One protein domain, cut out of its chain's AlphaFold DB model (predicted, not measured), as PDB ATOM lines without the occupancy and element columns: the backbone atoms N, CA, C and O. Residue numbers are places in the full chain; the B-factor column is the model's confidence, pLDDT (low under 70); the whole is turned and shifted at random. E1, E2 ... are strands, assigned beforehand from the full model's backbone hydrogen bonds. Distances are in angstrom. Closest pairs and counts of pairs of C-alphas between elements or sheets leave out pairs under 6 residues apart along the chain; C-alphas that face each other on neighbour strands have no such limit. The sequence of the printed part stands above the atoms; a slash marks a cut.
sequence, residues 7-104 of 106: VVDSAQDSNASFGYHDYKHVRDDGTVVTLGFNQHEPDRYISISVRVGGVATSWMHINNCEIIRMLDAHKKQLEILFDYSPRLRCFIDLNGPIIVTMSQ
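Overview. This is residues 7 to 104 of the 106 residues of an uncharacterized protein of Anaerolineae bacterium (UniProt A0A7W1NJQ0). Two twisted four-strand sheets lie partly face to face, joined at one corner where E4 turns into E5; E1 E2 E3 E4 make one sheet and E5 E6 E7 E8 the other. Residues 7 to 19 loop out beyond the first sheet, away from the second. The printed part has 98 residues, with eight named strands, E1 to E8 in chain order, and no named helix: all strand. Each sheet is antiparallel, ordered as in the chain. The whole is compact, with a radius of gyration of the C-alphas of 13.6 A and spans of 37 by 35 by 25 A.

Along the chain. Pass residues 7 to 19 and find C-alpha 20 at (279.489, 304.693, 197.450), where E1, residues 20 to 26, begins. Then come E2, 32 to 38, E3, 45 to 52, 23.6 A long, and E4, 55 to 63, 24.5 A. After Asn 64 read E5, 65 to 72, E6, 77 to 82, E7, 88 to 93, and E8, 100 to 103, ending at C-alpha 103, (270.619, 298.514, 220.178).

Arrangement. Each sheet is a meander, each strand the antiparallel neighbour of the one before. In the first, twisted, look for N 23 and O 35 at 2.8 A in hairpin E1 and E2, N 34 and O 49 at 2.9 A between E2 and E3, and N 48 and O 60 at 2.8 A between E3 and E4. In the second, find N 69 and O 79 at 2.8 A between E5 and E6, N 80 and O 90 at 2.8 A between E6 and E7, and N 91 and O 101 at 2.9 A between E7 and E8. E4 and E5 meet only through their link. The closest C-alphas of E3 and E5 are Tyr 45 and Cys 65, 5.2 A apart. E2 and E7 are apart.

Size, cuts and confidence. The C-alphas farthest apart, Gln 12 and Pro 86, are 38.0 A apart. The printed part has no cut and no long link. Low confidence, under 70, marks residues 7 to 19 and 41.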
ATOM      1  N   VAL A   7     290.813 299.233 201.260       57.56
ATOM      2  CA  VAL A   7     289.866 299.774 200.282       57.56
ATOM      3  C   VAL A   7     289.701 298.694 199.228       57.56
ATOM      4  O   VAL A   7     290.682 298.261 198.620       57.56
ATOM      5  N   VAL A   8     288.474 298.215 199.055       57.88
ATOM      6  CA  VAL A   8     288.197 297.351 197.918       57.88
ATOM      7  C   VAL A   8     288.176 298.289 196.734       57.88
ATOM      8  O   VAL A   8     287.285 299.127 196.641       57.88
ATOM      9  N   ASP A   9     289.143 298.158 195.829       49.22
ATOM     10  CA  ASP A   9     288.991 298.673 194.470       49.22
ATOM     11  C   ASP A   9     287.866 297.863 193.805       49.22
ATOM     12  O   ASP A   9     288.073 296.928 193.029       49.22
ATOM     13  N   SER A  10     286.625 298.142 194.198       44.06
ATOM     14  CA  SER A  10     285.441 297.619 193.549       44.06
ATOM     15  C   SER A  10     285.293 298.417 192.265       44.06
ATOM     16  O   SER A  10     284.768 299.522 192.308       44.06
ATOM     17  N   ALA A  11     285.807 297.878 191.159       42.81
ATOM     18  CA  ALA A  11     285.588 298.376 189.802       42.81
ATOM     19  C   ALA A  11     285.698 299.912 189.685       42.81
ATOM     20  O   ALA A  11     284.703 300.630 189.785       42.81
ATOM     21  N   GLN A  12     286.931 300.384 189.471       41.00
ATOM     22  CA  GLN A  12     287.264 301.769 189.131       41.00
ATOM     23  C   GLN A  12     286.156 302.452 188.296       41.00
ATOM     24  O   GLN A  12     285.737 301.948 187.254       41.00
ATOM     25  N   ASP A  13     285.720 303.607 188.802       44.59
ATOM     26  CA  ASP A  13     284.972 304.698 188.158       44.59
ATOM     27  C   ASP A  13     283.435 304.751 188.203       44.59
ATOM     28  O   ASP A  13     282.903 305.865 188.201       44.59
ATOM     29  N   SER A  14     282.671 303.658 188.325       46.16
ATOM     30  CA  SER A  14     281.197 303.806 188.283       46.16
ATOM     31  C   SER A  14     280.555 304.132 189.636       46.16
ATOM     32  O   SER A  14     279.739 305.045 189.693       46.16
ATOM     33  N   ASN A  15     280.927 303.457 190.732       51.22
ATOM     34  CA  ASN A  15     280.219 303.582 192.021       51.22
ATOM     35  C   ASN A  15     280.749 304.685 192.953       51.22
ATOM     36  O   ASN A  15     279.966 305.293 193.683       51.22
ATOM     37  N   ALA A  16     282.046 305.002 192.900       53.47
ATOM     38  CA  ALA A  16     282.617 306.108 193.678       53.47
ATOM     39  C   ALA A  16     282.038 307.470 193.245       53.47
ATOM     40  O   ALA A  16     281.845 308.362 194.070       53.47
ATOM     41  N   SER A  17     281.678 307.590 191.963       54.91
ATOM     42  CA  SER A  17     280.961 308.731 191.379       54.91
ATOM     43  C   SER A  17     279.562 308.940 191.982       54.91
ATOM     44  O   SER A  17     279.024 310.040 191.899       54.91
ATOM     45  N   PHE A  18     278.995 307.908 192.620       59.75
ATOM     46  CA  PHE A  18     277.737 307.947 193.375       59.75
ATOM     47  C   PHE A  18     277.961 307.956 194.895       59.75
ATOM     48  O   PHE A  18     277.058 307.597 195.648       59.75
ATOM     49  N   GLY A  19     279.156 308.330 195.364       68.12
ATOM     50  CA  GLY A  19     279.441 308.469 196.794       68.12
ATOM     51  C   GLY A  19     279.381 307.151 197.569       68.12
ATOM     52  O   GLY A  19     279.255 307.177 198.795       68.12
ATOM     53  N   TYR A  20     279.458 306.020 196.860       78.69
ATOM     54  CA  TYR A  20     279.489 304.693 197.450       78.69
ATOM     55  C   TYR A  20     280.927 304.211 197.644       78.69
ATOM     56  O   TYR A  20     281.737 304.250 196.714       78.69
ATOM     57  N   HIS A  21     281.234 303.736 198.848       80.88
ATOM     58  CA  HIS A  21     282.559 303.259 199.227       80.88
ATOM     59  C   HIS A  21     282.478 301.894 199.902       80.88
ATOM     60  O   HIS A  21     281.842 301.769 200.949       80.88
ATOM     61  N   ASP A  22     283.187 300.915 199.339       83.81
ATOM     62  CA  ASP A  22     283.310 299.572 199.896       83.81
ATOM     63  C   ASP A  22     284.653 299.354 200.594       83.81
ATOM     64  O   ASP A  22     285.737 299.651 200.085       83.81
ATOM     65  N   TYR A  23     284.567 298.747 201.768       85.19
ATOM     66  CA  TYR A  23     285.690 298.426 202.628       85.19
ATOM     67  C   TYR A  23     285.642 296.959 203.002       85.19
ATOM     68  O   TYR A  23     284.596 296.450 203.405       85.19
ATOM     69  N   LYS A  24     286.781 296.274 202.917       89.19
ATOM     70  CA  LYS A  24     286.879 294.851 203.236       89.19
ATOM     71  C   LYS A  24     287.845 294.625 204.380       89.19
ATOM     72  O   LYS A  24     288.926 295.208 204.446       89.19
ATOM     73  N   HIS A  25     287.445 293.720 205.261       90.06
ATOM     74  CA  HIS A  25     288.287 293.146 206.296       90.06
ATOM     75  C   HIS A  25     288.229 291.624 206.191       90.06
ATOM     76  O   HIS A  25     287.149 291.034 206.131       90.06
ATOM     77  N   VAL A  26     289.399 290.994 206.137       91.12
ATOM     78  CA  VAL A  26     289.548 289.537 206.130       91.12
ATOM     79  C   VAL A  26     290.104 289.126 207.484       91.12
ATOM     80  O   VAL A  26     291.120 289.660 207.924       91.12
ATOM     81  N   ARG A  27     289.414 288.205 208.152       90.81
ATOM     82  CA  ARG A  27     289.868 287.591 209.399       90.81
ATOM     83  C   ARG A  27     290.788 286.409 209.112       90.81
ATOM     84  O   ARG A  27     290.704 285.790 208.052       90.81
ATOM     85  N   ASP A  28     291.586 286.041 210.108       89.62
ATOM     86  CA  ASP A  28     292.485 284.883 210.038       89.62
ATOM     87  C   ASP A  28     291.730 283.551 209.860       89.62
ATOM     88  O   ASP A  28     292.273 282.597 209.308       89.62
ATOM     89  N   ASP A  29     290.459 283.491 210.272       89.81
ATOM     90  CA  ASP A  29     289.571 282.336 210.079       89.81
ATOM     91  C   ASP A  29     288.950 282.253 208.666       89.81
ATOM     92  O   ASP A  29     288.156 281.357 208.379       89.81
ATOM     93  N   GLY A  30     289.300 283.184 207.772       89.94
ATOM     94  CA  GLY A  30     288.776 283.257 206.410       89.94
ATOM     95  C   GLY A  30     287.407 283.934 206.285       89.94
ATOM     96  O   GLY A  30     286.873 284.018 205.175       89.94
ATOM     97  N   THR A  31     286.834 284.446 207.378       92.00
ATOM     98  CA  THR A  31     285.637 285.290 207.332       92.00
ATOM     99  C   THR A  31     285.967 286.620 206.666       92.00
ATOM    100  O   THR A  31     286.911 287.316 207.041       92.00
ATOM    101  N   VAL A  32     285.151 287.005 205.691       92.00
ATOM    102  CA  VAL A  32     285.245 288.286 204.994       92.00
ATOM    103  C   VAL A  32     284.077 289.159 205.421       92.00
ATOM    104  O   VAL A  32     282.921 288.781 205.233       92.00
ATOM    105  N   VAL A  33     284.381 290.334 205.962       91.44
ATOM    106  CA  VAL A  33     283.400 291.371 206.285       91.44
ATOM    107  C   VAL A  33     283.567 292.511 205.291       91.44
ATOM    108  O   VAL A  33     284.655 293.078 205.182       91.44
ATOM    109  N   THR A  34     282.498 292.853 204.578       90.44
ATOM    110  CA  THR A  34     282.451 294.027 203.702       90.44
ATOM    111  C   THR A  34     281.502 295.059 204.290       90.44
ATOM    112  O   THR A  34     280.354 294.724 204.590       90.44
ATOM    113  N   LEU A  35     281.974 296.294 204.430       88.56
ATOM    114  CA  LEU A  35     281.174 297.462 204.776       88.56
ATOM    115  C   LEU A  35     281.062 298.355 203.545       88.56
ATOM    116  O   LEU A  35     282.084 298.785 203.023       88.56
ATOM    117  N   GLY A  36     279.842 298.639 203.115       87.56
ATOM    118  CA  GLY A  36     279.558 299.588 202.047       87.56
ATOM    119  C   GLY A  36     278.872 300.815 202.618       87.56
ATOM    120  O   GLY A  36     277.935 300.679 203.400       87.56
ATOM    121  N   PHE A  37     279.322 302.004 202.243       85.06
ATOM    122  CA  PHE A  37     278.777 303.270 202.725       85.06
ATOM    123  C   PHE A  37     278.315 304.107 201.549       85.06
ATOM    124  O   PHE A  37     279.112 304.364 200.655       85.06
ATOM    125  N   ASN A  38     277.070 304.572 201.581       85.75
ATOM    126  CA  ASN A  38     276.598 305.622 200.689       85.75
ATOM    127  C   ASN A  38     276.425 306.916 201.483       85.75
ATOM    128  O   ASN A  38     275.664 306.959 202.450       85.75
ATOM    129  N   GLN A  39     277.139 307.963 201.076       79.75
ATOM    130  CA  GLN A  39     277.078 309.277 201.717       79.75
ATOM    131  C   GLN A  39     276.122 310.263 201.030       79.75
ATOM    132  O   GLN A  39     275.964 311.384 201.514       79.75
ATOM    133  N   HIS A  40     275.499 309.892 199.910       79.75
ATOM    134  CA  HIS A  40     274.591 310.778 199.190       79.75
ATOM    135  C   HIS A  40     273.166 310.740 199.732       79.75
ATOM    136  O   HIS A  40     272.603 309.687 200.014       79.75
ATOM    137  N   GLU A  41     272.579 311.929 199.828       69.56
ATOM    138  CA  GLU A  41     271.150 312.120 200.063       69.56
ATOM    139  C   GLU A  41     270.342 311.772 198.798       69.56
ATOM    140  O   GLU A  41     270.837 311.978 197.684       69.56
ATOM    141  N   PRO A  42     269.091 311.295 198.938       73.56
ATOM    142  CA  PRO A  42     268.359 311.081 200.195       73.56
ATOM    143  C   PRO A  42     268.702 309.760 200.910       73.56
ATOM    144  O   PRO A  42     268.261 309.522 202.031       73.56
ATOM    145  N   ASP A  43     269.485 308.891 200.271       71.94
ATOM    146  CA  ASP A  43     269.658 307.495 200.677       71.94
ATOM    147  C   ASP A  43     271.024 307.256 201.333       71.94
ATOM    148  O   ASP A  43     271.822 306.423 200.888       71.94
ATOM    149  N   ARG A  44     271.308 307.979 202.423       85.56
ATOM    150  CA  ARG A  44     272.494 307.700 203.242       85.56
ATOM    151  C   ARG A  44     272.323 306.368 203.952       85.56
ATOM    152  O   ARG A  44     271.484 306.240 204.847       85.56
ATOM    153  N   TYR A  45     273.134 305.380 203.597       87.38
ATOM    154  CA  TYR A  45     273.007 304.031 204.139       87.38
ATOM    155  C   TYR A  45     274.355 303.375 204.410       87.38
ATOM    156  O   TYR A  45     275.389 303.749 203.852       87.38
ATOM    157  N   ILE A  46     274.310 302.331 205.235       89.25
ATOM    158  CA  ILE A  46     275.367 301.331 205.338       89.25
ATOM    159  C   ILE A  46     274.848 299.960 204.902       89.25
ATOM    160  O   ILE A  46     273.756 299.537 205.280       89.25
ATOM    161  N   SER A  47     275.654 299.243 204.129       89.69
ATOM    162  CA  SER A  47     275.517 297.808 203.902       89.69
ATOM    163  C   SER A  47     276.622 297.048 204.623       89.69
ATOM    164  O   SER A  47     277.784 297.435 204.563       89.69
ATOM    165  N   ILE A  48     276.280 295.939 205.266       89.69
ATOM    166  CA  ILE A  48     277.233 295.032 205.903       89.69
ATOM    167  C   ILE A  48     277.003 293.649 205.316       89.69
ATOM    168  O   ILE A  48     275.886 293.133 205.361       89.69
ATOM    169  N   SER A  49     278.053 293.029 204.793       91.62
ATOM    170  CA  SER A  49     277.999 291.645 204.333       91.62
ATOM    171  C   SER A  49     279.072 290.811 205.004       91.62
ATOM    172  O   SER A  49     280.205 291.260 205.171       91.62
ATOM    173  N   VAL A  50     278.704 289.593 205.383       91.38
ATOM    174  CA  VAL A  50     279.613 288.610 205.967       91.38
ATOM    175  C   VAL A  50     279.631 287.399 205.053       91.38
ATOM    176  O   VAL A  50     278.578 286.887 204.658       91.38
ATOM    177  N   ARG A  51     280.832 286.951 204.689       92.56
ATOM    178  CA  ARG A  51     281.049 285.739 203.902       92.56
ATOM    179  C   ARG A  51     282.000 284.807 204.628       92.56
ATOM    180  O   ARG A  51     283.012 285.254 205.153       92.56
ATOM    181  N   VAL A  52     281.713 283.512 204.592       88.94
ATOM    182  CA  VAL A  52     282.591 282.460 205.123       88.94
ATOM    183  C   VAL A  52     282.793 281.431 204.019       88.94
ATOM    184  O   VAL A  52     281.828 280.994 203.394       88.94
ATOM    185  N   GLY A  53     284.049 281.102 203.701       86.56
ATOM    186  CA  GLY A  53     284.363 280.198 202.585       86.56
ATOM    187  C   GLY A  53     283.865 280.703 201.221       86.56
ATOM    188  O   GLY A  53     283.509 279.909 200.357       86.56
ATOM    189  N   GLY A  54     283.772 282.026 201.039       79.69
ATOM    190  CA  GLY A  54     283.271 282.657 199.810       79.69
ATOM    191  C   GLY A  54     281.744 282.731 199.683       79.69
ATOM    192  O   GLY A  54     281.249 283.421 198.791       79.69
ATOM    193  N   VAL A  55     280.991 282.103 200.589       82.44
ATOM    194  CA  VAL A  55     279.521 282.111 200.598       82.44
ATOM    195  C   VAL A  55     279.015 283.235 201.496       82.44
ATOM    196  O   VAL A  55     279.478 283.369 202.626       82.44
ATOM    197  N   ALA A  56     278.064 284.041 201.014       82.12
ATOM    198  CA  ALA A  56     277.395 285.046 201.840       82.12
ATOM    199  C   ALA A  56     276.537 284.373 202.915       82.12
ATOM    200  O   ALA A  56     275.602 283.640 202.603       82.12
ATOM    201  N   THR A  57     276.869 284.628 204.178       87.81
ATOM    202  CA  THR A  57     276.181 284.063 205.344       87.81
ATOM    203  C   THR A  57     275.248 285.069 205.999       87.81
ATOM    204  O   THR A  57     274.279 284.684 206.649       87.81
ATOM    205  N   SER A  58     275.513 286.367 205.849       87.94
ATOM    206  CA  SER A  58     274.660 287.429 206.382       87.94
ATOM    207  C   SER A  58     274.783 288.699 205.551       87.94
ATOM    208  O   SER A  58     275.864 289.033 205.063       87.94
ATOM    209  N   TRP A  59     273.667 289.407 205.411       89.44
ATOM    210  CA  TRP A  59     273.586 290.702 204.748       89.44
ATOM    211  C   TRP A  59     272.673 291.623 205.547       89.44
ATOM    212  O   TRP A  59     271.597 291.217 205.983       89.44
ATOM    213  N   MET A  60     273.097 292.866 205.716       89.50
ATOM    214  CA  MET A  60     272.350 293.918 206.385       89.50
ATOM    215  C   MET A  60     272.462 295.197 205.564       89.50
ATOM    216  O   MET A  60     273.515 295.496 205.011       89.50
ATOM    217  N   HIS A  61     271.371 295.949 205.498       89.31
ATOM    218  CA  HIS A  61     271.307 297.248 204.845       89.31
ATOM    219  C   HIS A  61     270.457 298.166 205.720       89.31
ATOM    220  O   HIS A  61     269.332 297.800 206.063       89.31
ATOM    221  N   ILE A  62     271.013 299.301 206.139       88.50
ATOM    222  CA  ILE A  62     270.354 300.235 207.055       88.50
ATOM    223  C   ILE A  62     270.488 301.651 206.506       88.50
ATOM    224  O   ILE A  62     271.601 302.119 206.264       88.50
ATOM    225  N   ASN A  63     269.346 302.319 206.358       89.50
ATOM    226  CA  ASN A  63     269.237 303.691 205.870       89.50
ATOM    227  C   ASN A  63     269.370 304.707 207.011       89.50
ATOM    228  O   ASN A  63     269.488 304.348 208.182       89.50
ATOM    229  N   ASN A  64     269.314 305.988 206.654       88.12
ATOM    230  CA  ASN A  64     269.359 307.123 207.572       88.12
ATOM    231  C   ASN A  64     270.612 307.112 208.456       88.12
ATOM    232  O   ASN A  64     270.558 307.429 209.645       88.12
ATOM    233  N   CYS A  65     271.751 306.711 207.886       88.19
ATOM    234  CA  CYS A  65     273.028 306.752 208.585       88.19
ATOM    235  C   CYS A  65     273.432 308.211 208.831       88.19
ATOM    236  O   CYS A  65     273.691 308.969 207.896       88.19
ATOM    237  N   GLU A  66     273.505 308.599 210.099       86.44
ATOM    238  CA  GLU A  66     273.788 309.975 210.494       86.44
ATOM    239  C   GLU A  66     275.261 310.153 210.858       86.44
ATOM    240  O   GLU A  66     275.908 311.097 210.408       86.44
ATOM    241  N   ILE A  67     275.799 309.234 211.668       86.56
ATOM    242  CA  ILE A  67     277.156 309.333 212.208       86.56
ATOM    243  C   ILE A  67     277.821 307.962 212.196       86.56
ATOM    244  O   ILE A  67     277.239 306.986 212.657       86.56
ATOM    245  N   ILE A  68     279.076 307.912 211.750       87.25
ATOM    246  CA  ILE A  68     279.966 306.754 211.884       87.25
ATOM    247  C   ILE A  68     281.168 307.193 212.714       87.25
ATOM    248  O   ILE A  68     281.785 308.223 212.431       87.25
ATOM    249  N   ARG A  69     281.506 306.431 213.752       88.50
ATOM    250  CA  ARG A  69     282.614 306.722 214.663       88.50
ATOM    251  C   ARG A  69     283.489 305.501 214.845       88.50
ATOM    252  O   ARG A  69     283.011 304.375 214.929       88.50
ATOM    253  N   MET A  70     284.785 305.749 214.972       88.62
ATOM    254  CA  MET A  70     285.730 304.748 215.438       88.62
ATOM    255  C   MET A  70     285.740 304.753 216.962       88.62
ATOM    256  O   MET A  70     286.036 305.784 217.562       88.62
ATOM    257  N   LEU A  71     285.420 303.614 217.573       90.94
ATOM    258  CA  LEU A  71     285.493 303.459 219.025       90.94
ATOM    259  C   LEU A  71     286.894 303.033 219.461       90.94
ATOM    260  O   LEU A  71     287.457 303.597 220.393       90.94
ATOM    261  N   ASP A  72     287.463 302.047 218.763       89.06
ATOM    262  CA  ASP A  72     288.792 301.510 219.045       89.06
ATOM    263  C   ASP A  72     289.448 301.044 217.736       89.06
ATOM    264  O   ASP A  72     289.034 300.061 217.115       89.06
ATOM    265  N   ALA A  73     290.486 301.766 217.310       85.69
ATOM    266  CA  ALA A  73     291.224 301.477 216.081       85.69
ATOM    267  C   ALA A  73     291.982 300.143 216.147       85.69
ATOM    268  O   ALA A  73     292.083 299.431 215.150       85.69
ATOM    269  N   HIS A  74     292.525 299.809 217.321       85.56
ATOM    270  CA  HIS A  74     293.339 298.613 217.518       85.56
ATOM    271  C   HIS A  74     292.469 297.361 217.523       85.56
ATOM    272  O   HIS A  74     292.845 296.342 216.946       85.56
ATOM    273  N   LYS A  75     291.280 297.455 218.124       86.44
ATOM    274  CA  LYS A  75     290.294 296.367 218.124       86.44
ATOM    275  C   LYS A  75     289.454 296.312 216.856       86.44
ATOM    276  O   LYS A  75     288.771 295.317 216.643       86.44
ATOM    277  N   LYS A  76     289.549 297.331 215.998       88.88
ATOM    278  CA  LYS A  76     288.752 297.482 214.777       88.88
ATOM    279  C   LYS A  76     287.248 297.561 215.065       88.88
ATOM    280  O   LYS A  76     286.448 296.845 214.463       88.88
ATOM    281  N   GLN A  77     286.887 298.437 216.001       91.81
ATOM    282  CA  GLN A  77     285.516 298.637 216.464       91.81
ATOM    283  C   GLN A  77     284.935 299.972 215.991       91.81
ATOM    284  O   GLN A  77     285.575 301.024 216.109       91.81
ATOM    285  N   LEU A  78     283.698 299.928 215.497       91.69
ATOM    286  CA  LEU A  78     282.944 301.083 215.014       91.69
ATOM    287  C   LEU A  78     281.597 301.204 215.732       91.69
ATOM    288  O   LEU A  78     280.972 300.205 216.085       91.69
ATOM    289  N   GLU A  79     281.134 302.439 215.870       92.38
ATOM    290  CA  GLU A  79     279.759 302.792 216.213       92.38
ATOM    291  C   GLU A  79     279.122 303.511 215.028       92.38
ATOM    292  O   GLU A  79     279.745 304.371 214.403       92.38
ATOM    293  N   ILE A  80     277.867 303.190 214.745       90.94
ATOM    294  CA  ILE A  80     277.057 303.882 213.750       90.94
ATOM    295  C   ILE A  80     275.737 304.275 214.394       90.94
ATOM    296  O   ILE A  80     275.071 303.445 215.013       90.94
ATOM    297  N   LEU A  81     275.363 305.540 214.238       91.31
ATOM    298  CA  LEU A  81     274.099 306.092 214.703       91.31
ATOM    299  C   LEU A  81     273.198 306.381 213.510       91.31
ATOM    300  O   LEU A  81     273.639 306.945 212.504       91.31
ATOM    301  N   PHE A  82     271.933 306.013 213.662       90.50
ATOM    302  CA  PHE A  82     270.913 306.196 212.644       90.50
ATOM    303  C   PHE A  82     269.833 307.154 213.128       90.50
ATOM    304  O   PHE A  82     269.397 307.068 214.281       90.50
ATOM    305  N   ASP A  83     269.372 308.013 212.227       89.19
ATOM    306  CA  ASP A  83     268.288 308.956 212.482       89.19
ATOM    307  C   ASP A  83     266.927 308.255 212.314       89.19
ATOM    308  O   ASP A  83     266.287 308.265 211.260       89.19
ATOM    309  N   TYR A  84     266.530 307.552 213.374       86.81
ATOM    310  CA  TYR A  84     265.221 306.923 213.537       86.81
ATOM    311  C   TYR A  84     264.580 307.381 214.853       86.81
ATOM    312  O   TYR A  84     265.254 307.882 215.753       86.81
ATOM    313  N   SER A  85     263.272 307.154 214.995       88.81
ATOM    314  CA  SER A  85     262.549 307.332 216.258       88.81
ATOM    315  C   SER A  85     261.879 306.010 216.661       88.81
ATOM    316  O   SER A  85     260.900 305.623 216.018       88.81
ATOM    317  N   PRO A  86     262.356 305.310 217.710       87.19
ATOM    318  CA  PRO A  86     263.508 305.651 218.553       87.19
ATOM    319  C   PRO A  86     264.839 305.514 217.799       87.19
ATOM    320  O   PRO A  86     264.939 304.743 216.841       87.19
ATOM    321  N   ARG A  87     265.862 306.254 218.243       89.25
ATOM    322  CA  ARG A  87     267.190 306.231 217.616       89.25
ATOM    323  C   ARG A  87     267.771 304.824 217.675       89.25
ATOM    324  O   ARG A  87     267.583 304.111 218.661       89.25
ATOM    325  N   LEU A  88     268.491 304.432 216.630       90.94
ATOM    326  CA  LEU A  88     269.169 303.141 216.575       90.94
ATOM    327  C   LEU A  88     270.681 303.336 216.544       90.94
ATOM    328  O   LEU A  88     271.196 304.302 215.978       90.94
ATOM    329  N   ARG A  89     271.380 302.379 217.146       92.12
ATOM    330  CA  ARG A  89     272.833 302.282 217.200       92.12
ATOM    331  C   ARG A  89     273.269 300.904 216.709       92.12
ATOM    332  O   ARG A  89     272.754 299.891 217.185       92.12
ATOM    333  N   CYS A  90     274.233 300.872 215.795       91.94
ATOM    334  CA  CYS A  90     274.946 299.672 215.365       91.94
ATOM    335  C   CYS A  90     276.372 299.707 215.913       91.94
ATOM    336  O   CYS A  90     277.098 300.676 215.692       91.94
ATOM    337  N   PHE A  91     276.778 298.640 216.591       93.56
ATOM    338  CA  PHE A  91     278.175 298.377 216.906       93.56
ATOM    339  C   PHE A  91     278.726 297.326 215.960       93.56
ATOM    340  O   PHE A  91     278.100 296.281 215.763       93.56
ATOM    341  N   ILE A  92     279.913 297.594 215.421       91.75
ATOM    342  CA  ILE A  92     280.642 296.666 214.565       91.75
ATOM    343  C   ILE A  92     281.959 296.311 215.242       91.75
ATOM    344  O   ILE A  92     282.761 297.202 215.516       91.75
ATOM    345  N   ASP A  93     282.199 295.022 215.464       93.56
ATOM    346  CA  ASP A  93     283.487 294.486 215.903       93.56
ATOM    347  C   ASP A  93     284.041 293.537 214.835       93.56
ATOM    348  O   ASP A  93     283.587 292.404 214.644       93.56
ATOM    349  N   LEU A  94     285.049 294.009 214.105       90.69
ATOM    350  CA  LEU A  94     285.598 293.273 212.972       90.69
ATOM    351  C   LEU A  94     286.463 292.080 213.373       90.69
ATOM    352  O   LEU A  94     286.721 291.244 212.510       90.69
ATOM    353  N   ASN A  95     286.843 291.946 214.642       89.38
ATOM    354  CA  ASN A  95     287.591 290.792 215.152       89.38
ATOM    355  C   ASN A  95     286.797 289.982 216.188       89.38
ATOM    356  O   ASN A  95     287.173 288.859 216.516       89.38
ATOM    357  N   GLY A  96     285.698 290.536 216.694       89.94
ATOM    358  CA  GLY A  96     284.862 289.910 217.702       89.94
ATOM    359  C   GLY A  96     284.064 288.708 217.182       89.94
ATOM    360  O   GLY A  96     283.772 288.600 215.982       89.94
ATOM    361  N   PRO A  97     283.644 287.805 218.087       88.88
ATOM    362  CA  PRO A  97     282.791 286.665 217.740       88.88
ATOM    363  C   PRO A  97     281.400 287.105 217.263       88.88
ATOM    364  O   PRO A  97     280.768 286.413 216.471       88.88
ATOM    365  N   ILE A  98     280.938 288.274 217.716       90.06
ATOM    366  CA  ILE A  98     279.726 288.934 217.240       90.06
ATOM    367  C   ILE A  98     280.168 290.129 216.402       90.06
ATOM    368  O   ILE A  98     280.782 291.053 216.923       90.06
ATOM    369  N   ILE A  99     279.872 290.093 215.102       91.06
ATOM    370  CA  ILE A  99     280.333 291.125 214.161       91.06
ATOM    371  C   ILE A  99     279.496 292.391 214.281       91.06
ATOM    372  O   ILE A  99     280.035 293.489 214.227       91.06
ATOM    373  N   VAL A 100     278.182 292.230 214.421       92.00
ATOM    374  CA  VAL A 100     277.218 293.327 214.419       92.00
ATOM    375  C   VAL A 100     276.272 293.164 215.597       92.00
ATOM    376  O   VAL A 100     275.740 292.079 215.823       92.00
ATOM    377  N   THR A 101     276.039 294.245 216.334       92.62
ATOM    378  CA  THR A 101     274.996 294.323 217.365       92.62
ATOM    379  C   THR A 101     274.181 295.594 217.176       92.62
ATOM    380  O   THR A 101     274.742 296.676 217.029       92.62
ATOM    381  N   MET A 102     272.855 295.461 217.210       91.38
ATOM    382  CA  MET A 102     271.917 296.581 217.137       91.38
ATOM    383  C   MET A 102     271.300 296.830 218.509       91.38
ATOM    384  O   MET A 102     270.886 295.892 219.188       91.38
ATOM    385  N   SER A 103     271.228 298.093 218.914       92.12
ATOM    386  CA  SER A 103     270.619 298.514 220.178       92.12
ATOM    387  C   SER A 103     270.024 299.915 220.053       92.12
ATOM    388  O   SER A 103     270.315 300.639 219.100       92.12
ATOM    389  N   GLN A 104     269.201 300.310 221.020       87.38
ATOM    390  CA  GLN A 104     268.931 301.728 221.244       87.38
ATOM    391  C   GLN A 104     270.152 302.346 221.949       87.38
ATOM    392  O   GLN A 104     270.781 301.663 222.766       87.38
TER     393      GLN A 104